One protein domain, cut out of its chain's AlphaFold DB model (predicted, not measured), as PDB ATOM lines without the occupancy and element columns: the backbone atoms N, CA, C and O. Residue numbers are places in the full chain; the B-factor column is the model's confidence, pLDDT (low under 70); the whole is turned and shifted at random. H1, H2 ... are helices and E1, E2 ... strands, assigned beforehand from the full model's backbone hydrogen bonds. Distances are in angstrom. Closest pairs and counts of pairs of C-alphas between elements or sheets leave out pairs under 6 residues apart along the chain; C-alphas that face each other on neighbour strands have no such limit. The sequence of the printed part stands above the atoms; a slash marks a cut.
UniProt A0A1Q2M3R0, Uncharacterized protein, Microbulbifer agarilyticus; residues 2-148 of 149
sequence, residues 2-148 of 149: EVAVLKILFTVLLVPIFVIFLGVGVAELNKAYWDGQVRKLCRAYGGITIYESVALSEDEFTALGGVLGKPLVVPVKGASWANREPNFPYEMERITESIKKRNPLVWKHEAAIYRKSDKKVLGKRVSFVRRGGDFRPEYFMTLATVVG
ATOM      1  N   GLU A   2     253.139 270.974 306.029       80.81
ATOM      2  CA  GLU A   2     252.707 270.466 307.348       80.81
ATOM      3  C   GLU A   2     251.185 270.324 307.539       80.81
ATOM      4  O   GLU A   2     250.717 269.302 308.034       80.81
ATOM      5  N   VAL A   3     250.385 271.295 307.082       85.19
ATOM      6  CA  VAL A   3     248.917 271.265 307.267       85.19
ATOM      7  C   VAL A   3     248.253 270.120 306.492       85.19
ATOM      8  O   VAL A   3     247.275 269.538 306.957       85.19
ATOM      9  N   ALA A   4     248.778 269.775 305.312       85.69
ATOM     10  CA  ALA A   4     248.251 268.675 304.508       85.69
ATOM     11  C   ALA A   4     248.571 267.316 305.147       85.69
ATOM     12  O   ALA A   4     247.685 266.475 305.265       85.69
ATOM     13  N   VAL A   5     249.804 267.137 305.636       86.19
ATOM     14  CA  VAL A   5     250.231 265.912 306.331       86.19
ATOM     15  C   VAL A   5     249.426 265.702 307.617       86.19
ATOM     16  O   VAL A   5     248.945 264.598 307.862       86.19
ATOM     17  N   LEU A   6     249.177 266.765 308.391       88.06
ATOM     18  CA  LEU A   6     248.361 266.697 309.604       88.06
ATOM     19  C   LEU A   6     246.908 266.283 309.306       88.06
ATOM     20  O   LEU A   6     246.365 265.413 309.983       88.06
ATOM     21  N   LYS A   7     246.285 266.845 308.262       87.81
ATOM     22  CA  LYS A   7     244.922 266.470 307.838       87.81
ATOM     23  C   LYS A   7     244.828 265.013 307.390       87.81
ATOM     24  O   LYS A   7     243.840 264.346 307.701       87.81
ATOM     25  N   ILE A   8     245.845 264.521 306.684       89.38
ATOM     26  CA  ILE A   8     245.910 263.125 306.242       89.38
ATOM     27  C   ILE A   8     246.024 262.205 307.460       89.38
ATOM     28  O   ILE A   8     245.224 261.284 307.586       89.38
ATOM     29  N   LEU A   9     246.922 262.506 308.405       86.75
ATOM     30  CA  LEU A   9     247.068 261.740 309.650       86.75
ATOM     31  C   LEU A   9     245.764 261.693 310.458       86.75
ATOM     32  O   LEU A   9     245.338 260.617 310.873       86.75
ATOM     33  N   PHE A  10     245.086 262.832 310.629       88.69
ATOM     34  CA  PHE A  10     243.791 262.868 311.313       88.69
ATOM     35  C   PHE A  10     242.728 262.044 310.590       88.69
ATOM     36  O   PHE A  10     241.996 261.302 311.235       88.69
ATOM     37  N   THR A  11     242.643 262.134 309.264       90.12
ATOM     38  CA  THR A  11     241.659 261.366 308.486       90.12
ATOM     39  C   THR A  11     241.908 259.865 308.607       90.12
ATOM     40  O   THR A  11     240.982 259.110 308.896       90.12
ATOM     41  N   VAL A  12     243.165 259.438 308.458       91.00
ATOM     42  CA  VAL A  12     243.572 258.029 308.556       91.00
ATOM     43  C   VAL A  12     243.283 257.451 309.941       91.00
ATOM     44  O   VAL A  12     242.963 256.274 310.044       91.00
ATOM     45  N   LEU A  13     243.333 258.261 311.001       89.94
ATOM     46  CA  LEU A  13     242.994 257.816 312.354       89.94
ATOM     47  C   LEU A  13     241.488 257.875 312.641       89.94
ATOM     48  O   LEU A  13     240.933 256.945 313.220       89.94
ATOM     49  N   LEU A  14     240.799 258.944 312.239       91.88
ATOM     50  CA  LEU A  14     239.400 259.174 312.609       91.88
ATOM     51  C   LEU A  14     238.416 258.332 311.797       91.88
ATOM     52  O   LEU A  14     237.423 257.866 312.352       91.88
ATOM     53  N   VAL A  15     238.677 258.111 310.508       90.69
ATOM     54  CA  VAL A  15     237.794 257.312 309.645       90.69
ATOM     55  C   VAL A  15     237.633 255.866 310.142       90.69
ATOM     56  O   VAL A  15     236.487 255.449 310.312       90.69
ATOM     57  N   PRO A  16     238.692 255.086 310.437       88.12
ATOM     58  CA  PRO A  16     238.516 253.717 310.925       88.12
ATOM     59  C   PRO A  16     237.844 253.678 312.300       88.12
ATOM     60  O   PRO A  16     236.996 252.819 312.534       88.12
ATOM     61  N   ILE A  17     238.151 254.634 313.184       89.12
ATOM     62  CA  ILE A  17     237.473 254.764 314.479       89.12
ATOM     63  C   ILE A  17     235.971 254.978 314.264       89.12
ATOM     64  O   ILE A  17     235.150 254.278 314.856       89.12
ATOM     65  N   PHE A  18     235.600 255.894 313.371       90.50
ATOM     66  CA  PHE A  18     234.205 256.162 313.037       90.50
ATOM     67  C   PHE A  18     233.498 254.931 312.449       90.50
ATOM     68  O   PHE A  18     232.385 254.606 312.862       90.50
ATOM     69  N   VAL A  19     234.154 254.190 311.550       89.00
ATOM     70  CA  VAL A  19     233.621 252.937 310.986       89.00
ATOM     71  C   VAL A  19     233.401 251.880 312.073       89.00
ATOM     72  O   VAL A  19     232.369 251.208 312.063       89.00
ATOM     73  N   ILE A  20     234.312 251.758 313.044       88.62
ATOM     74  CA  ILE A  20     234.141 250.851 314.190       88.62
ATOM     75  C   ILE A  20     232.916 251.256 315.015       88.62
ATOM     76  O   ILE A  20     232.081 250.401 315.312       88.62
ATOM     77  N   PHE A  21     232.757 252.543 315.340       90.56
ATOM     78  CA  PHE A  21     231.589 253.024 316.085       90.56
ATOM     79  C   PHE A  21     230.273 252.765 315.344       90.56
ATOM     80  O   PHE A  21     229.304 252.319 315.962       90.56
ATOM     81  N   LEU A  22     230.237 252.973 314.024       90.19
ATOM     82  CA  LEU A  22     229.076 252.617 313.205       90.19
ATOM     83  C   LEU A  22     228.793 251.110 313.243       90.19
ATOM     84  O   LEU A  22     227.643 250.706 313.413       90.19
ATOM     85  N   GLY A  23     229.830 250.276 313.132       87.81
ATOM     86  CA  GLY A  23     229.709 248.821 313.211       87.81
ATOM     87  C   GLY A  23     229.133 248.349 314.548       87.81
ATOM     88  O   GLY A  23     228.220 247.520 314.569       87.81
ATOM     89  N   VAL A  24     229.608 248.921 315.659       89.62
ATOM     90  CA  VAL A  24     229.072 248.666 317.004       89.62
ATOM     91  C   VAL A  24     227.612 249.109 317.093       89.62
ATOM     92  O   VAL A  24     226.766 248.331 317.530       89.62
ATOM     93  N   GLY A  25     227.286 250.314 316.616       90.75
ATOM     94  CA  GLY A  25     225.919 250.837 316.632       90.75
ATOM     95  C   GLY A  25     224.930 249.938 315.883       90.75
ATOM     96  O   GLY A  25     223.874 249.597 316.417       90.75
ATOM     97  N   VAL A  26     225.283 249.485 314.676       89.88
ATOM     98  CA  VAL A  26     224.441 248.570 313.885       89.88
ATOM     99  C   VAL A  26     224.272 247.216 314.582       89.88
ATOM    100  O   VAL A  26     223.166 246.666 314.594       89.88
ATOM    101  N   ALA A  27     225.339 246.674 315.177       89.56
ATOM    102  CA  ALA A  27     225.281 245.404 315.897       89.56
ATOM    103  C   ALA A  27     224.349 245.484 317.118       89.56
ATOM    104  O   ALA A  27     223.435 244.664 317.243       89.56
ATOM    105  N   GLU A  28     224.507 246.510 317.958       90.94
ATOM    106  CA  GLU A  28     223.694 246.697 319.163       90.94
ATOM    107  C   GLU A  28     222.220 246.988 318.836       90.94
ATOM    108  O   GLU A  28     221.325 246.434 319.478       90.94
ATOM    109  N   LEU A  29     221.934 247.761 317.781       92.88
ATOM    110  CA  LEU A  29     220.557 247.992 317.325       92.88
ATOM    111  C   LEU A  29     219.887 246.701 316.839       92.88
ATOM    112  O   LEU A  29     218.751 246.398 317.217       92.88
ATOM    113  N   ASN A  30     220.588 245.902 316.031       91.44
ATOM    114  CA  ASN A  30     220.072 244.622 315.546       91.44
ATOM    115  C   ASN A  30     219.863 243.626 316.701       91.44
ATOM    116  O   ASN A  30     218.870 242.895 316.737       91.44
ATOM    117  N   LYS A  31     220.768 243.616 317.683       92.06
ATOM    118  CA  LYS A  31     220.644 242.820 318.907       92.06
ATOM    119  C   LYS A  31     219.414 243.227 319.719       92.06
ATOM    120  O   LYS A  31     218.584 242.366 320.018       92.06
ATOM    121  N   ALA A  32     219.238 244.522 319.985       93.94
ATOM    122  CA  ALA A  32     218.087 245.056 320.711       93.94
ATOM    123  C   ALA A  32     216.754 244.742 320.007       93.94
ATOM    124  O   ALA A  32     215.775 244.363 320.660       93.94
ATOM    125  N   TYR A  33     216.725 244.824 318.672       95.38
ATOM    126  CA  TYR A  33     215.569 244.426 317.870       95.38
ATOM    127  C   TYR A  33     215.189 242.960 318.119       95.38
ATOM    128  O   TYR A  33     214.039 242.662 318.458       95.38
ATOM    129  N   TRP A  34     216.152 242.039 318.014       95.31
ATOM    130  CA  TRP A  34     215.884 240.614 318.211       95.31
ATOM    131  C   TRP A  34     215.577 240.252 319.666       95.31
ATOM    132  O   TRP A  34     214.748 239.373 319.893       95.31
ATOM    133  N   ASP A  35     216.134 240.964 320.646       95.44
ATOM    134  CA  ASP A  35     215.716 240.845 322.050       95.44
ATOM    135  C   ASP A  35     214.258 241.259 322.258       95.44
ATOM    136  O   ASP A  35     213.534 240.664 323.060       95.44
ATOM    137  N   GLY A  36     213.792 242.274 321.530       96.75
ATOM    138  CA  GLY A  36     212.377 242.630 321.476       96.75
ATOM    139  C   GLY A  36     211.519 241.508 320.884       96.75
ATOM    140  O   GLY A  36     210.503 241.137 321.473       96.75
ATOM    141  N   GLN A  37     211.934 240.937 319.752       96.75
ATOM    142  CA  GLN A  37     211.192 239.863 319.080       96.75
ATOM    143  C   GLN A  37     211.129 238.580 319.916       96.75
ATOM    144  O   GLN A  37     210.053 238.012 320.083       96.75
ATOM    145  N   VAL A  38     212.243 238.157 320.519       96.69
ATOM    146  CA  VAL A  38     212.273 236.989 321.412       96.69
ATOM    147  C   VAL A  38     211.368 237.204 322.622       96.69
ATOM    148  O   VAL A  38     210.602 236.309 322.964       96.69
ATOM    149  N   ARG A  39     211.356 238.403 323.224       97.12
ATOM    150  CA  ARG A  39     210.409 238.722 324.306       97.12
ATOM    151  C   ARG A  39     208.953 238.603 323.859       97.12
ATOM    152  O   ARG A  39     208.146 238.065 324.612       97.12
ATOM    153  N   LYS A  40     208.610 239.067 322.653       97.38
ATOM    154  CA  LYS A  40     207.255 238.912 322.095       97.38
ATOM    155  C   LYS A  40     206.890 237.437 321.909       97.38
ATOM    156  O   LYS A  40     205.826 237.028 322.358       97.38
ATOM    157  N   LEU A  41     207.789 236.637 321.334       96.25
ATOM    158  CA  LEU A  41     207.589 235.195 321.152       96.25
ATOM    159  C   LEU A  41     207.428 234.462 322.490       96.25
ATOM    160  O   LEU A  41     206.505 233.669 322.644       96.25
ATOM    161  N   CYS A  42     208.268 234.774 323.480       94.88
ATOM    162  CA  CYS A  42     208.154 234.211 324.825       94.88
ATOM    163  C   CYS A  42     206.824 234.565 325.496       94.88
ATOM    164  O   CYS A  42     206.261 233.712 326.167       94.88
ATOM    165  N   ARG A  43     206.301 235.784 325.311       96.31
ATOM    166  CA  ARG A  43     204.990 236.171 325.861       96.31
ATOM    167  C   ARG A  43     203.827 235.474 325.162       96.31
ATOM    168  O   ARG A  43     202.858 235.133 325.823       96.31
ATOM    169  N   ALA A  44     203.908 235.308 323.845       95.69
ATOM    170  CA  ALA A  44     202.821 234.731 323.059       95.69
ATOM    171  C   ALA A  44     202.762 233.199 323.161       95.69
ATOM    172  O   ALA A  44     201.678 232.628 323.209       95.69
ATOM    173  N   TYR A  45     203.922 232.538 323.184       95.12
ATOM    174  CA  TYR A  45     204.017 231.082 323.037       95.12
ATOM    175  C   TYR A  45     204.964 230.413 324.031       95.12
ATOM    176  O   TYR A  45     205.017 229.187 324.089       95.12
ATOM    177  N   GLY A  46     205.771 231.188 324.752       94.62
ATOM    178  CA  GLY A  46     206.725 230.653 325.711       94.62
ATOM    179  C   GLY A  46     206.065 230.282 327.033       94.62
ATOM    180  O   GLY A  46     204.961 230.713 327.355       94.62
ATOM    181  N   GLY A  47     206.790 229.499 327.823       95.12
ATOM    182  CA  GLY A  47     206.365 229.089 329.154       95.12
ATOM    183  C   GLY A  47     206.096 227.595 329.247       95.12
ATOM    184  O   GLY A  47     206.560 226.805 328.421       95.12
ATOM    185  N   ILE A  48     205.396 227.219 330.311       96.25
ATOM    186  CA  ILE A  48     205.062 225.837 330.637       96.25
ATOM    187  C   ILE A  48     203.547 225.696 330.532       96.25
ATOM    188  O   ILE A  48     202.807 226.469 331.130       96.25
ATOM    189  N   THR A  49     203.091 224.703 329.780       96.19
ATOM    190  CA  THR A  49     201.688 224.291 329.743       96.19
ATOM    191  C   THR A  49     201.594 222.911 330.369       96.19
ATOM    192  O   THR A  49     202.232 221.974 329.890       96.19
ATOM    193  N   ILE A  50     200.814 222.795 331.438       96.06
ATOM    194  CA  ILE A  50     200.519 221.524 332.099       96.06
ATOM    195  C   ILE A  50     199.137 221.095 331.623       96.06
ATOM    196  O   ILE A  50     198.173 221.836 331.794       96.06
ATOM    197  N   TYR A  51     199.059 219.931 330.987       96.25
ATOM    198  CA  TYR A  51     197.798 219.351 330.529       96.25
ATOM    199  C   TYR A  51     197.233 218.387 331.565       96.25
ATOM    200  O   TYR A  51     196.024 218.338 331.770       96.25
ATOM    201  N   GLU A  52     198.112 217.631 332.218       94.56
ATOM    202  CA  GLU A  52     197.742 216.649 333.224       94.56
ATOM    203  C   GLU A  52     198.841 216.538 334.281       94.56
ATOM    204  O   GLU A  52     200.023 216.393 333.965       94.56
ATOM    205  N   SER A  53     198.441 216.602 335.547       92.75
ATOM    206  CA  SER A  53     199.304 216.311 336.688       92.75
ATOM    207  C   SER A  53     199.150 214.850 337.086       92.75
ATOM    208  O   SER A  53     198.025 214.379 337.249       92.75
ATOM    209  N   VAL A  54     200.265 214.156 337.308       91.06
ATOM    210  CA  VAL A  54     200.253 212.795 337.848       91.06
ATOM    211  C   VAL A  54     200.802 212.821 339.266       91.06
ATOM    212  O   VAL A  54     201.905 213.318 339.491       91.06
ATOM    213  N   ALA A  55     200.018 212.308 340.210       91.69
ATOM    214  CA  ALA A  55     200.486 212.050 341.562       91.69
ATOM    215  C   ALA A  55     201.223 210.707 341.577       91.69
ATOM    216  O   ALA A  55     200.720 209.731 341.025       91.69
ATOM    217  N   LEU A  56     202.405 210.685 342.184       90.06
ATOM    218  CA  LEU A  56     203.176 209.471 342.438       90.06
ATOM    219  C   LEU A  56     203.221 209.254 343.946       90.06
ATOM    220  O   LEU A  56     203.357 210.226 344.698       90.06
ATOM    221  N   SER A  57     203.127 208.003 344.385       92.44
ATOM    222  CA  SER A  57     203.463 207.654 345.762       92.44
ATOM    223  C   SER A  57     204.964 207.857 346.015       92.44
ATOM    224  O   SER A  57     205.768 207.976 345.084       92.44
ATOM    225  N   GLU A  58     205.361 207.907 347.284       91.31
ATOM    226  CA  GLU A  58     206.776 208.016 347.656       91.31
ATOM    227  C   GLU A  58     207.595 206.821 347.143       91.31
ATOM    228  O   GLU A  58     208.694 207.004 346.608       91.31
ATOM    229  N   ASP A  59     207.017 205.619 347.212       90.88
ATOM    230  CA  ASP A  59     207.618 204.389 346.696       90.88
ATOM    231  C   ASP A  59     207.801 204.450 345.175       90.88
ATOM    232  O   ASP A  59     208.875 204.131 344.667       90.88
ATOM    233  N   GLU A  60     206.790 204.922 344.436       89.75
ATOM    234  CA  GLU A  60     206.868 205.082 342.978       89.75
ATOM    235  C   GLU A  60     207.915 206.124 342.579       89.75
ATOM    236  O   GLU A  60     208.712 205.900 341.666       89.75
ATOM    237  N   PHE A  61     207.943 207.266 343.266       90.00
ATOM    238  CA  PHE A  61     208.919 208.318 343.011       90.00
ATOM    239  C   PHE A  61     210.352 207.824 343.249       90.00
ATOM    240  O   PHE A  61     211.230 208.057 342.415       90.00
ATOM    241  N   THR A  62     210.575 207.099 344.347       89.75
ATOM    242  CA  THR A  62     211.881 206.531 344.703       89.75
ATOM    243  C   THR A  62     212.291 205.421 343.736       89.75
ATOM    244  O   THR A  62     213.434 205.399 343.277       89.75
ATOM    245  N   ALA A  63     211.358 204.548 343.341       88.00
ATOM    246  CA  ALA A  63     211.599 203.500 342.350       88.00
ATOM    247  C   ALA A  63     212.024 204.079 340.991       88.00
ATOM    248  O   ALA A  63     212.892 203.526 340.321       88.00
ATOM    249  N   LEU A  64     211.483 205.235 340.606       87.50
ATOM    250  CA  LEU A  64     211.885 205.964 339.398       87.50
ATOM    251  C   LEU A  64     213.213 206.733 339.551       87.50
ATOM    252  O   LEU A  64     213.569 207.535 338.687       87.50
ATOM    253  N   GLY A  65     213.965 206.516 340.633       86.62
ATOM    254  CA  GLY A  65     215.234 207.197 340.898       86.62
ATOM    255  C   GLY A  65     215.067 208.646 341.359       86.62
ATOM    256  O   GLY A  65     216.010 209.439 341.278       86.62
ATOM    257  N   GLY A  66     213.869 209.014 341.814       87.38
ATOM    258  CA  GLY A  66     213.608 210.290 342.456       87.38
ATOM    259  C   GLY A  66     214.334 210.398 343.797       87.38
ATOM    260  O   GLY A  66     214.500 209.427 344.527       87.38
ATOM    261  N   VAL A  67     214.767 211.612 344.129       90.19
ATOM    262  CA  VAL A  67     215.336 211.951 345.439       90.19
ATOM    263  C   VAL A  67     214.477 213.059 346.022       90.19
ATOM    264  O   VAL A  67     214.284 214.079 345.358       90.19
ATOM    265  N   LEU A  68     213.933 212.862 347.225       85.69
ATOM    266  CA  LEU A  68     213.054 213.848 347.858       85.69
ATOM    267  C   LEU A  68     213.741 215.221 347.911       85.69
ATOM    268  O   LEU A  68     214.924 215.338 348.234       85.69
ATOM    269  N   GLY A  69     213.006 216.264 347.522       86.12
ATOM    270  CA  GLY A  69     213.538 217.622 347.376       86.12
ATOM    271  C   GLY A  69     214.277 217.904 346.058       86.12
ATOM    272  O   GLY A  69     214.737 219.027 345.859       86.12
ATOM    273  N   LYS A  70     214.379 216.937 345.134       89.31
ATOM    274  CA  LYS A  70     214.937 217.128 343.784       89.31
ATOM    275  C   LYS A  70     213.895 216.833 342.698       89.31
ATOM    276  O   LYS A  70     213.033 215.979 342.888       89.31
ATOM    277  N   PRO A  71     213.964 217.511 341.537       85.81
ATOM    278  CA  PRO A  71     213.084 217.204 340.418       85.81
ATOM    279  C   PRO A  71     213.392 215.815 339.848       85.81
ATOM    280  O   PRO A  71     214.558 215.463 339.655       85.81
ATOM    281  N   LEU A  72     212.345 215.051 339.530       88.50
ATOM    282  CA  LEU A  72     212.478 213.767 338.844       88.50
ATOM    283  C   LEU A  72     213.032 213.977 337.430       88.50
ATOM    284  O   LEU A  72     212.518 214.793 336.658       88.50
ATOM    285  N   VAL A  73     214.069 213.222 337.074       88.00
ATOM    286  CA  VAL A  73     214.662 213.275 335.736       88.00
ATOM    287  C   VAL A  73     213.923 212.302 334.827       88.00
ATOM    288  O   VAL A  73     214.107 211.094 334.913       88.00
ATOM    289  N   VAL A  74     213.104 212.832 333.920       89.75
ATOM    290  CA  VAL A  74     212.435 212.018 332.898       89.75
ATOM    291  C   VAL A  74     213.410 211.732 331.747       89.75
ATOM    292  O   VAL A  74     214.041 212.673 331.245       89.75
ATOM    293  N   PRO A  75     213.540 210.472 331.293       90.12
ATOM    294  CA  PRO A  75     214.420 210.130 330.188       90.12
ATOM    295  C   PRO A  75     214.000 210.802 328.891       90.12
ATOM    296  O   PRO A  75     212.821 210.843 328.543       90.12
ATOM    297  N   VAL A  76     214.989 211.271 328.130       90.88
ATOM    298  CA  VAL A  76     214.756 211.703 326.751       90.88
ATOM    299  C   VAL A  76     214.465 210.472 325.892       90.88
ATOM    300  O   VAL A  76     215.096 209.427 326.058       90.88
ATOM    301  N   LYS A  77     213.511 210.586 324.972       86.94
ATOM    302  CA  LYS A  77     213.154 209.554 323.999       86.94
ATOM    303  C   LYS A  77     214.410 209.057 323.276       86.94
ATOM    304  O   LYS A  77     215.184 209.852 322.748       86.94
ATOM    305  N   GLY A  78     214.620 207.742 323.291       82.69
ATOM    306  CA  GLY A  78     215.812 207.100 322.724       82.69
ATOM    307  C   GLY A  78     217.048 207.079 323.634       82.69
ATOM    308  O   GLY A  78     218.081 206.556 323.224       82.69
ATOM    309  N   ALA A  79     216.981 207.600 324.865       82.50
ATOM    310  CA  ALA A  79     218.082 207.459 325.815       82.50
ATOM    311  C   ALA A  79     218.280 205.984 326.212       82.50
ATOM    312  O   ALA A  79     217.323 205.269 326.504       82.50
ATOM    313  N   SER A  80     219.536 205.537 326.284       75.00
ATOM    314  CA  SER A  80     219.902 204.137 326.566       75.00
ATOM    315  C   SER A  80     219.437 203.622 327.933       75.00
ATOM    316  O   SER A  80     219.312 202.415 328.129       75.00
ATOM    317  N   TRP A  81     219.171 204.523 328.876       73.88
ATOM    318  CA  TRP A  81     218.639 204.206 330.199       73.88
ATOM    319  C   TRP A  81     217.110 204.318 330.284       73.88
ATOM    320  O   TRP A  81     216.534 203.840 331.250       73.88
ATOM    321  N   ALA A  82     216.438 204.863 329.261       66.44
ATOM    322  CA  ALA A  82     214.975 204.970 329.211       66.44
ATOM    323  C   ALA A  82     214.262 203.607 329.149       66.44
ATOM    324  O   ALA A  82     213.060 203.532 329.417       66.44
ATOM    325  N   ASN A  83     215.005 202.569 328.750       66.75
ATOM    326  CA  ASN A  83     214.554 201.185 328.591       66.75
ATOM    327  C   ASN A  83     215.207 200.234 329.611       66.75
ATOM    328  O   ASN A  83     215.061 199.022 329.483       66.75
ATOM    329  N   ARG A  84     215.982 200.756 330.572       67.06
ATOM    330  CA  ARG A  84     216.538 199.944 331.662       67.06
ATOM    331  C   ARG A  84     215.491 199.795 332.759       67.06
ATOM    332  O   ARG A  84     214.614 200.647 332.875       67.06
ATOM    333  N   GLU A  85     215.576 198.719 333.536       57.59
ATOM    334  CA  GLU A  85     214.700 198.566 334.691       57.59
ATOM    335  C   GLU A  85     215.011 199.600 335.790       57.59
ATOM    336  O   GLU A  85     216.188 199.892 336.027       57.59
ATOM    337  N   PRO A  86     213.974 200.127 336.469       65.38
ATOM    338  CA  PRO A  86     212.553 199.925 336.169       65.38
ATOM    339  C   PRO A  86     212.123 200.697 334.913       65.38
ATOM    340  O   PRO A  86     212.551 201.828 334.679       65.38
ATOM    341  N   ASN A  87     211.264 200.080 334.093       74.44
ATOM    342  CA  ASN A  87     210.795 200.684 332.845       74.44
ATOM    343  C   ASN A  87     210.073 202.005 333.139       74.44
ATOM    344  O   ASN A  87     208.960 202.017 333.663       74.44
ATOM    345  N   PHE A  88     210.707 203.122 332.785       84.31
ATOM    346  CA  PHE A  88     210.163 204.446 333.050       84.31
ATOM    347  C   PHE A  88     208.825 204.625 332.311       84.31
ATOM    348  O   PHE A  88     208.814 204.520 331.079       84.31
ATOM    349  N   PRO A  89     207.709 204.939 332.994       89.31
ATOM    350  CA  PRO A  89     206.397 205.072 332.354       89.31
ATOM    351  C   PRO A  89     206.237 206.386 331.575       89.31
ATOM    352  O   PRO A  89     205.251 206.566 330.858       89.31
ATOM    353  N   TYR A  90     207.212 207.292 331.682       91.00
ATOM    354  CA  TYR A  90     207.229 208.599 331.030       91.00
ATOM    355  C   TYR A  90     208.438 208.743 330.106       91.00
ATOM    356  O   TYR A  90     209.509 208.198 330.375       91.00
ATOM    357  N   GLU A  91     208.279 209.514 329.036       92.56
ATOM    358  CA  GLU A  91     209.358 209.888 328.122       92.56
ATOM    359  C   GLU A  91     209.308 211.382 327.796       92.56
ATOM    360  O   GLU A  91     208.239 211.985 327.739       92.56
ATOM    361  N   MET A  92     210.471 211.994 327.591       93.88
ATOM    362  CA  MET A  92     210.609 213.394 327.205       93.88
ATOM    363  C   MET A  92     211.066 213.494 325.752       93.88
ATOM    364  O   MET A  92     212.076 212.913 325.368       93.88
ATOM    365  N   GLU A  93     210.398 214.305 324.948       95.00
ATOM    366  CA  GLU A  93     210.873 214.690 323.622       95.00
ATOM    367  C   GLU A  93     211.416 216.111 323.666       95.00
ATOM    368  O   GLU A  93     210.882 216.967 324.373       95.00
ATOM    369  N   ARG A  94     212.498 216.363 322.927       94.88
ATOM    370  CA  ARG A  94     213.088 217.693 322.779       94.88
ATOM    371  C   ARG A  94     213.225 218.017 321.307       94.88
ATOM    372  O   ARG A  94     213.872 217.277 320.572       94.88
ATOM    373  N   ILE A  95     212.668 219.147 320.905       95.56
ATOM    374  CA  ILE A  95     212.701 219.643 319.534       95.56
ATOM    375  C   ILE A  95     213.358 221.021 319.557       95.56
ATOM    376  O   ILE A  95     213.076 221.850 320.423       95.56
ATOM    377  N   THR A  96     214.287 221.255 318.632       95.75
ATOM    378  CA  THR A  96     214.918 222.564 318.445       95.75
ATOM    379  C   THR A  96     214.721 223.016 317.010       95.75
ATOM    380  O   THR A  96     215.192 222.367 316.081       95.75
ATOM    381  N   GLU A  97     214.051 224.149 316.838       96.44
ATOM    382  CA  GLU A  97     213.727 224.729 315.537       96.44
ATOM    383  C   GLU A  97     214.462 226.061 315.368       96.44
ATOM    384  O   GLU A  97     214.477 226.907 316.265       96.44
ATOM    385  N   SER A  98     215.081 226.278 314.205       95.62
ATOM    386  CA  SER A  98     215.726 227.558 313.901       95.62
ATOM    387  C   SER A  98     214.715 228.528 313.294       95.62
ATOM    388  O   SER A  98     214.266 228.331 312.169       95.62
ATOM    389  N   ILE A  99     214.416 229.604 314.020       94.50
ATOM    390  CA  ILE A  99     213.608 230.731 313.528       94.50
ATOM    391  C   ILE A  99     214.469 231.639 312.647       94.50
ATOM    392  O   ILE A  99     214.029 232.140 311.616       94.50
ATOM    393  N   LYS A 100     215.729 231.840 313.048       91.69
ATOM    394  CA  LYS A 100     216.710 232.617 312.293       91.69
ATOM    395  C   LYS A 100     218.072 231.941 312.327       91.69
ATOM    396  O   LYS A 100     218.621 231.682 313.398       91.69
ATOM    397  N   LYS A 101     218.630 231.708 311.136       91.62
ATOM    398  CA  LYS A 101     219.905 230.994 310.937       91.62
ATOM    399  C   LYS A 101     221.140 231.904 310.911       91.62
ATOM    400  O   LYS A 101     222.248 231.425 311.116       91.62
ATOM    401  N   ARG A 102     220.975 233.206 310.648       87.69
ATOM    402  CA  ARG A 102     222.076 234.194 310.542       87.69
ATOM    403  C   ARG A 102     222.258 234.987 311.829       87.69
ATOM    404  O   ARG A 102     221.302 235.091 312.578       87.69
ATOM    405  N   ASN A 103     223.408 235.632 312.038       84.00
ATOM    406  CA  ASN A 103     223.707 236.450 313.226       84.00
ATOM    407  C   ASN A 103     222.693 237.611 313.442       84.00
ATOM    408  O   ASN A 103     222.424 238.350 312.490       84.00
ATOM    409  N   PRO A 104     222.072 237.779 314.629       90.50
ATOM    410  CA  PRO A 104     222.004 236.815 315.732       90.50
ATOM    411  C   PRO A 104     221.090 235.624 315.411       90.50
ATOM    412  O   PRO A 104     220.014 235.809 314.835       90.50
ATOM    413  N   LEU A 105     221.506 234.417 315.792       94.00
ATOM    414  CA  LEU A 105     220.698 233.210 315.630       94.00
ATOM    415  C   LEU A 105     219.539 233.230 316.623       94.00
ATOM    416  O   LEU A 105     219.708 233.672 317.758       94.00
ATOM    417  N   VAL A 106     218.383 232.720 316.208       96.06
ATOM    418  CA  VAL A 106     217.207 232.596 317.075       96.06
ATOM    419  C   VAL A 106     216.638 231.197 316.949       96.06
ATOM    420  O   VAL A 106     216.337 230.747 315.838       96.06
ATOM    421  N   TRP A 107     216.502 230.518 318.084       96.69
ATOM    422  CA  TRP A 107     216.016 229.147 318.187       96.69
ATOM    423  C   TRP A 107     214.765 229.084 319.063       96.69
ATOM    424  O   TRP A 107     214.640 229.828 320.039       96.69
ATOM    425  N   LYS A 108     213.859 228.174 318.716       97.56
ATOM    426  CA  LYS A 108     212.763 227.708 319.561       97.56
ATOM    427  C   LYS A 108     213.155 226.341 320.105       97.56
ATOM    428  O   LYS A 108     213.456 225.437 319.332       97.56
ATOM    429  N   HIS A 109     213.144 226.196 321.421       97.25
ATOM    430  CA  HIS A 109     213.303 224.922 322.103       97.25
ATOM    431  C   HIS A 109     211.964 224.507 322.689       97.25
ATOM    432  O   HIS A 109     211.363 225.249 323.469       97.25
ATOM    433  N   GLU A 110     211.534 223.308 322.339       97.31
ATOM    434  CA  GLU A 110     210.328 222.684 322.848       97.31
ATOM    435  C   GLU A 110     210.705 221.385 323.554       97.31
ATOM    436  O   GLU A 110     211.482 220.586 323.032       97.31
ATOM    437  N   ALA A 111     210.199 221.200 324.768       96.25
ATOM    438  CA  ALA A 111     210.339 219.967 325.523       96.25
ATOM    439  C   ALA A 111     208.955 219.507 325.966       96.25
ATOM    440  O   ALA A 111     208.258 220.260 326.644       96.25
ATOM    441  N   ALA A 112     208.562 218.291 325.608       96.81
ATOM    442  CA  ALA A 112     207.273 217.718 325.972       96.81
ATOM    443  C   ALA A 112     207.480 216.402 326.719       96.81
ATOM    444  O   ALA A 112     208.368 215.628 326.370       96.81
ATOM    445  N   ILE A 113     206.688 216.170 327.762       95.31
ATOM    446  CA  ILE A 113     206.679 214.919 328.522       95.31
ATOM    447  C   ILE A 113     205.416 214.153 328.156       95.31
ATOM    448  O   ILE A 113     204.316 214.708 328.195       95.31
ATOM    449  N   TYR A 114     205.586 212.874 327.845       94.75
ATOM    450  CA  TYR A 114     204.533 211.965 327.429       94.75
ATOM    451  C   TYR A 114     204.455 210.781 328.378       94.75
ATOM    452  O   TYR A 114     205.477 210.286 328.862       94.75
ATOM    453  N   ARG A 115     203.243 210.280 328.592       94.00
ATOM    454  CA  ARG A 115     203.022 208.964 329.184       94.00
ATOM    455  C   ARG A 115     203.178 207.898 328.099       94.00
ATOM    456  O   ARG A 115     202.606 208.010 327.019       94.00
ATOM    457  N   LYS A 116     203.963 206.851 328.362       90.69
ATOM    458  CA  LYS A 116     204.258 205.815 327.359       90.69
ATOM    459  C   LYS A 116     203.044 204.948 327.010       90.69
ATOM    460  O   LYS A 116     202.982 204.496 325.870       90.69
ATOM    461  N   SER A 117     202.127 204.718 327.955       91.56
ATOM    462  CA  SER A 117     200.992 203.796 327.788       91.56
ATOM    463  C   SER A 117     199.955 204.273 326.769       91.56
ATOM    464  O   SER A 117     199.465 203.467 325.989       91.56
ATOM    465  N   ASP A 118     199.644 205.570 326.754       94.06
ATOM    466  CA  ASP A 118     198.619 206.187 325.896       94.06
ATOM    467  C   ASP A 118     199.190 207.247 324.936       94.06
ATOM    468  O   ASP A 118     198.454 207.827 324.141       94.06
ATOM    469  N   LYS A 119     200.503 207.517 325.008       91.94
ATOM    470  CA  LYS A 119     201.199 208.578 324.261       91.94
ATOM    471  C   LYS A 119     200.629 209.979 324.500       91.94
ATOM    472  O   LYS A 119     200.869 210.892 323.707       91.94
ATOM    473  N   LYS A 120     199.923 210.189 325.613       95.00
ATOM    474  CA  LYS A 120     199.335 211.481 325.964       95.00
ATOM    475  C   LYS A 120     200.402 212.448 326.473       95.00
ATOM    476  O   LYS A 120     201.276 212.074 327.257       95.00
ATOM    477  N   VAL A 121     200.309 213.709 326.050       95.75
ATOM    478  CA  VAL A 121     201.168 214.801 326.535       95.75
ATOM    479  C   VAL A 121     200.714 215.212 327.934       95.75
ATOM    480  O   VAL A 121     199.582 215.655 328.110       95.75
ATOM    481  N   LEU A 122     201.606 215.113 328.918       96.00
ATOM    482  CA  LEU A 122     201.350 215.542 330.298       96.00
ATOM    483  C   LEU A 122     201.663 217.027 330.484       96.00
ATOM    484  O   LEU A 122     200.941 217.768 331.150       96.00
ATOM    485  N   GLY A 123     202.720 217.493 329.829       96.50
ATOM    486  CA  GLY A 123     203.097 218.895 329.840       96.50
ATOM    487  C   GLY A 123     204.119 219.217 328.767       96.50
ATOM    488  O   GLY A 123     204.844 218.344 328.287       96.50
ATOM    489  N   LYS A 124     204.181 220.495 328.405       97.00
ATOM    490  CA  LYS A 124     205.162 221.032 327.467       97.00
ATOM    491  C   LYS A 124     205.797 222.301 328.008       97.00
ATOM    492  O   LYS A 124     205.161 223.090 328.703       97.00
ATOM    493  N   ARG A 125     207.047 222.522 327.633       96.81
ATOM    494  CA  ARG A 125     207.790 223.755 327.851       96.81
ATOM    495  C   ARG A 125     208.268 224.268 326.508       96.81
ATOM    496  O   ARG A 125     208.972 223.559 325.796       96.81
ATOM    497  N   VAL A 126     207.949 225.519 326.208       97.81
ATOM    498  CA  VAL A 126     208.453 226.226 325.031       97.81
ATOM    499  C   VAL A 126     209.320 227.384 325.501       97.81
ATOM    500  O   VAL A 126     208.961 228.135 326.409       97.81
ATOM    501  N   SER A 127     210.488 227.535 324.892       96.50
ATOM    502  CA  SER A 127     211.393 228.649 325.158       96.50
ATOM    503  C   SER A 127     212.041 229.135 323.874       96.50
ATOM    504  O   SER A 127     212.292 228.355 322.958       96.50
ATOM    505  N   PHE A 128     212.314 230.433 323.812       97.25
ATOM    506  CA  PHE A 128     212.980 231.062 322.682       97.25
ATOM    507  C   PHE A 128     214.294 231.659 323.160       97.25
ATOM    508  O   PHE A 128     214.347 232.281 324.221       97.25
ATOM    509  N   VAL A 129     215.354 231.463 322.383       94.31
ATOM    510  CA  VAL A 129     216.700 231.916 322.740       94.31
ATOM    511  C   VAL A 129     217.337 232.604 321.543       94.31
ATOM    512  O   VAL A 129     217.269 232.109 320.417       94.31
ATOM    513  N   ARG A 130     217.980 233.745 321.800       94.12
ATOM    514  CA  ARG A 130     218.878 234.417 320.859       94.12
ATOM    515  C   ARG A 130     220.324 234.076 321.210       94.12
ATOM    516  O   ARG A 130     220.705 234.146 322.374       94.12
ATOM    517  N   ARG A 131     221.147 233.783 320.202       91.56
ATOM    518  CA  ARG A 131     222.598 233.599 320.346       91.56
ATOM    519  C   ARG A 131     223.359 234.484 319.355       91.56
ATOM    520  O   ARG A 131     223.057 234.480 318.163       91.56
ATOM    521  N   GLY A 132     224.372 235.201 319.839       88.19
ATOM    522  CA  GLY A 132     225.161 236.148 319.041       88.19
ATOM    523  C   GLY A 132     224.465 237.499 318.860       88.19
ATOM    524  O   GLY A 132     223.498 237.801 319.549       88.19
ATOM    525  N   GLY A 133     224.929 238.296 317.905       83.00
ATOM    526  CA  GLY A 133     224.494 239.678 317.665       83.00
ATOM    527  C   GLY A 133     225.465 240.712 318.221       83.00
ATOM    528  O   GLY A 133     225.313 241.888 317.924       83.00
ATOM    529  N   ASP A 134     226.464 240.266 318.976       83.62
ATOM    530  CA  ASP A 134     227.535 241.116 319.477       83.62
ATOM    531  C   ASP A 134     228.476 241.514 318.336       83.62
ATOM    532  O   ASP A 134     228.730 240.730 317.408       83.62
ATOM    533  N   PHE A 135     228.986 242.743 318.409       79.19
ATOM    534  CA  PHE A 135     230.000 243.224 317.484       79.19
ATOM    535  C   PHE A 135     231.269 242.378 317.628       79.19
ATOM    536  O   PHE A 135     231.830 242.260 318.716       79.19
ATOM    537  N   ARG A 136     231.730 241.797 316.517       73.44
ATOM    538  CA  ARG A 136     233.040 241.150 316.434       73.44
ATOM    539  C   ARG A 136     233.899 241.898 315.408       73.44
ATOM    540  O   ARG A 136     233.573 241.833 314.219       73.44
ATOM    541  N   PRO A 137     234.963 242.600 315.839       59.44
ATOM    542  CA  PRO A 137     235.781 243.425 314.948       59.44
ATOM    543  C   PRO A 137     236.470 242.615 313.839       59.44
ATOM    544  O   PRO A 137     236.708 243.132 312.749       59.44
ATOM    545  N   GLU A 138     236.719 241.326 314.081       60.38
ATOM    546  CA  GLU A 138     237.318 240.387 313.125       60.38
ATOM    547  C   GLU A 138     236.561 240.282 311.787       60.38
ATOM    548  O   GLU A 138     237.206 240.157 310.751       60.38
ATOM    549  N   TYR A 139     235.227 240.426 311.764       55.94
ATOM    550  CA  TYR A 139     234.444 240.378 310.515       55.94
ATOM    551  C   TYR A 139     234.527 241.654 309.676       55.94
ATOM    552  O   TYR A 139     234.288 241.610 308.470       55.94
ATOM    553  N   PHE A 140     234.852 242.788 310.299       52.41
ATOM    554  CA  PHE A 140     235.026 244.060 309.599       52.41
ATOM    555  C   PHE A 140     236.448 244.215 309.052       52.41
ATOM    556  O   PHE A 140     236.618 244.756 307.962       52.41
ATOM    557  N   MET A 141     237.458 243.668 309.740       43.47
ATOM    558  CA  MET A 141     238.829 243.646 309.219       43.47
ATOM    559  C   MET A 141     238.956 242.798 307.948       43.47
ATOM    560  O   MET A 141     239.652 243.210 307.029       43.47
ATOM    561  N   THR A 142     238.224 241.682 307.823       47.12
ATOM    562  CA  THR A 142     238.238 240.885 306.580       47.12
ATOM    563  C   THR A 142     237.677 241.661 305.382       47.12
ATOM    564  O   THR A 142     238.162 241.503 304.267       47.12
ATOM    565  N   LEU A 143     236.691 242.538 305.599       41.16
ATOM    566  CA  LEU A 143     236.165 243.427 304.558       41.16
ATOM    567  C   LEU A 143     237.173 244.517 304.171       41.16
ATOM    568  O   LEU A 143     237.313 244.798 302.987       41.16
ATOM    569  N   ALA A 144     237.925 245.076 305.124       42.69
ATOM    570  CA  ALA A 144     238.985 246.042 304.819       42.69
ATOM    571  C   ALA A 144     240.122 245.416 303.984       42.69
ATOM    572  O   ALA A 144     240.596 246.035 303.037       42.69
ATOM    573  N   THR A 145     240.492 244.157 304.255       42.19
ATOM    574  CA  THR A 145     241.508 243.434 303.468       42.19
ATOM    575  C   THR A 145     241.022 243.065 302.061       42.19
ATOM    576  O   THR A 145     241.811 243.059 301.123       42.19
ATOM    577  N   VAL A 146     239.726 242.784 301.881       42.25
ATOM    578  CA  VAL A 146     239.138 242.471 300.560       42.25
ATOM    579  C   VAL A 146     238.900 243.734 299.718       42.25
ATOM    580  O   VAL A 146     238.895 243.652 298.493       42.25
ATOM    581  N   VAL A 147     238.746 244.903 300.347       41.19
ATOM    582  CA  VAL A 147     238.563 246.196 299.655       41.19
ATOM    583  C   VAL A 147     239.900 246.888 299.333       41.19
ATOM    584  O   VAL A 147     239.898 247.910 298.656       41.19
ATOM    585  N   GLY A 148     241.043 246.309 299.718       35.22
ATOM    586  CA  GLY A 148     242.360 246.783 299.277       35.22
ATOM    587  C   GLY A 148     242.653 248.227 299.689       35.22
ATOM    588  O   GLY A 148     243.000 249.047 298.838       35.22
TER     589      GLY A 148
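Overview. This is residues 2 to 148 of the 149 residues of an uncharacterized protein of Microbulbifer agarilyticus (UniProt A0A1Q2M3R0). One very long helix, H1, makes most of the length; its residues 31 to 45 pack along a narrow, twisted antiparallel sheet, while residues 2 to 15 stick out free as an arm. Past the far end of the sheet sit the short helix H2 and a long loop, residues 64 to 89, and beyond the other end the short helix H3 comes near H1. The printed part has 147 residues, with three named helices and four named strands in the order H1 E1 H2 E2 E3 E4 H3, and the sheet's order is E1 E4 E3 E2. The class is mixed, helices and strands; the whole is extended, with a radius of gyration of the C-alphas of 26.0 A and spans of 89 by 31 by 28 A.

Arrangement. H1, residues 2 to 45, is on the sheet of E1, residues 47 to 50, E4, residues 121 to 131, E3, residues 105 to 115, and E2, residues 90 to 100, in two layers, the helix on one face. Its height over the sheet is 9.2 A, and it runs along the strands, at 1 degree to E4 on the local plane. It lies over E4 and only just over E3, where 3 of its C-alphas fall; the closest C-alphas of H1 and E4 are those of Val 38 and Phe 128, 6.1 A apart. E1 and E4 are antiparallel at 174 degrees, with N 49 and O 124 2.8 A apart, within hydrogen-bond range. E2, E3 and E4 form a meander, each strand the antiparallel neighbour of the one before; both successive pairs are hairpins. Between E2 and E3, N 95 and O 110 are 2.8 A apart, and between E3 and E4, N 109 and O 127 are 2.8 A apart, both pairs within hydrogen-bond range. H2, residues 58 to 63, is not on the sheet and is apart from E3 and E4. H3, residues 138 to 146, is close to H1 but not clearly touching; their closest C-alphas, of Gly 23 and Phe 140, are 8.0 A apart, at a steep tilt of 48 degrees, opposite ways. In H2 every O i to N i+4 pair is within hydrogen-bond range; in H1 38 of 40 are, in H3 4 of 5.

Along the chain. H1 runs 64.6 A from C-alpha 2 at (252.707, 270.466, 307.348) to C-alpha 45 at (204.017, 231.082, 323.037). E2, E3 and E4 measure 31.9, 32.9 and 29.2 A. H3 ends at C-alpha 146, at (239.138, 242.471, 300.560).

Size, cuts and confidence. The C-alphas farthest apart, of Glu 2 and Asp 59, are 89.1 A apart. The printed part has no cut, and the link H2 to E2 is long, 26 residues. The pLDDT is under 70 at residues 82 to 86 and 137 to 148.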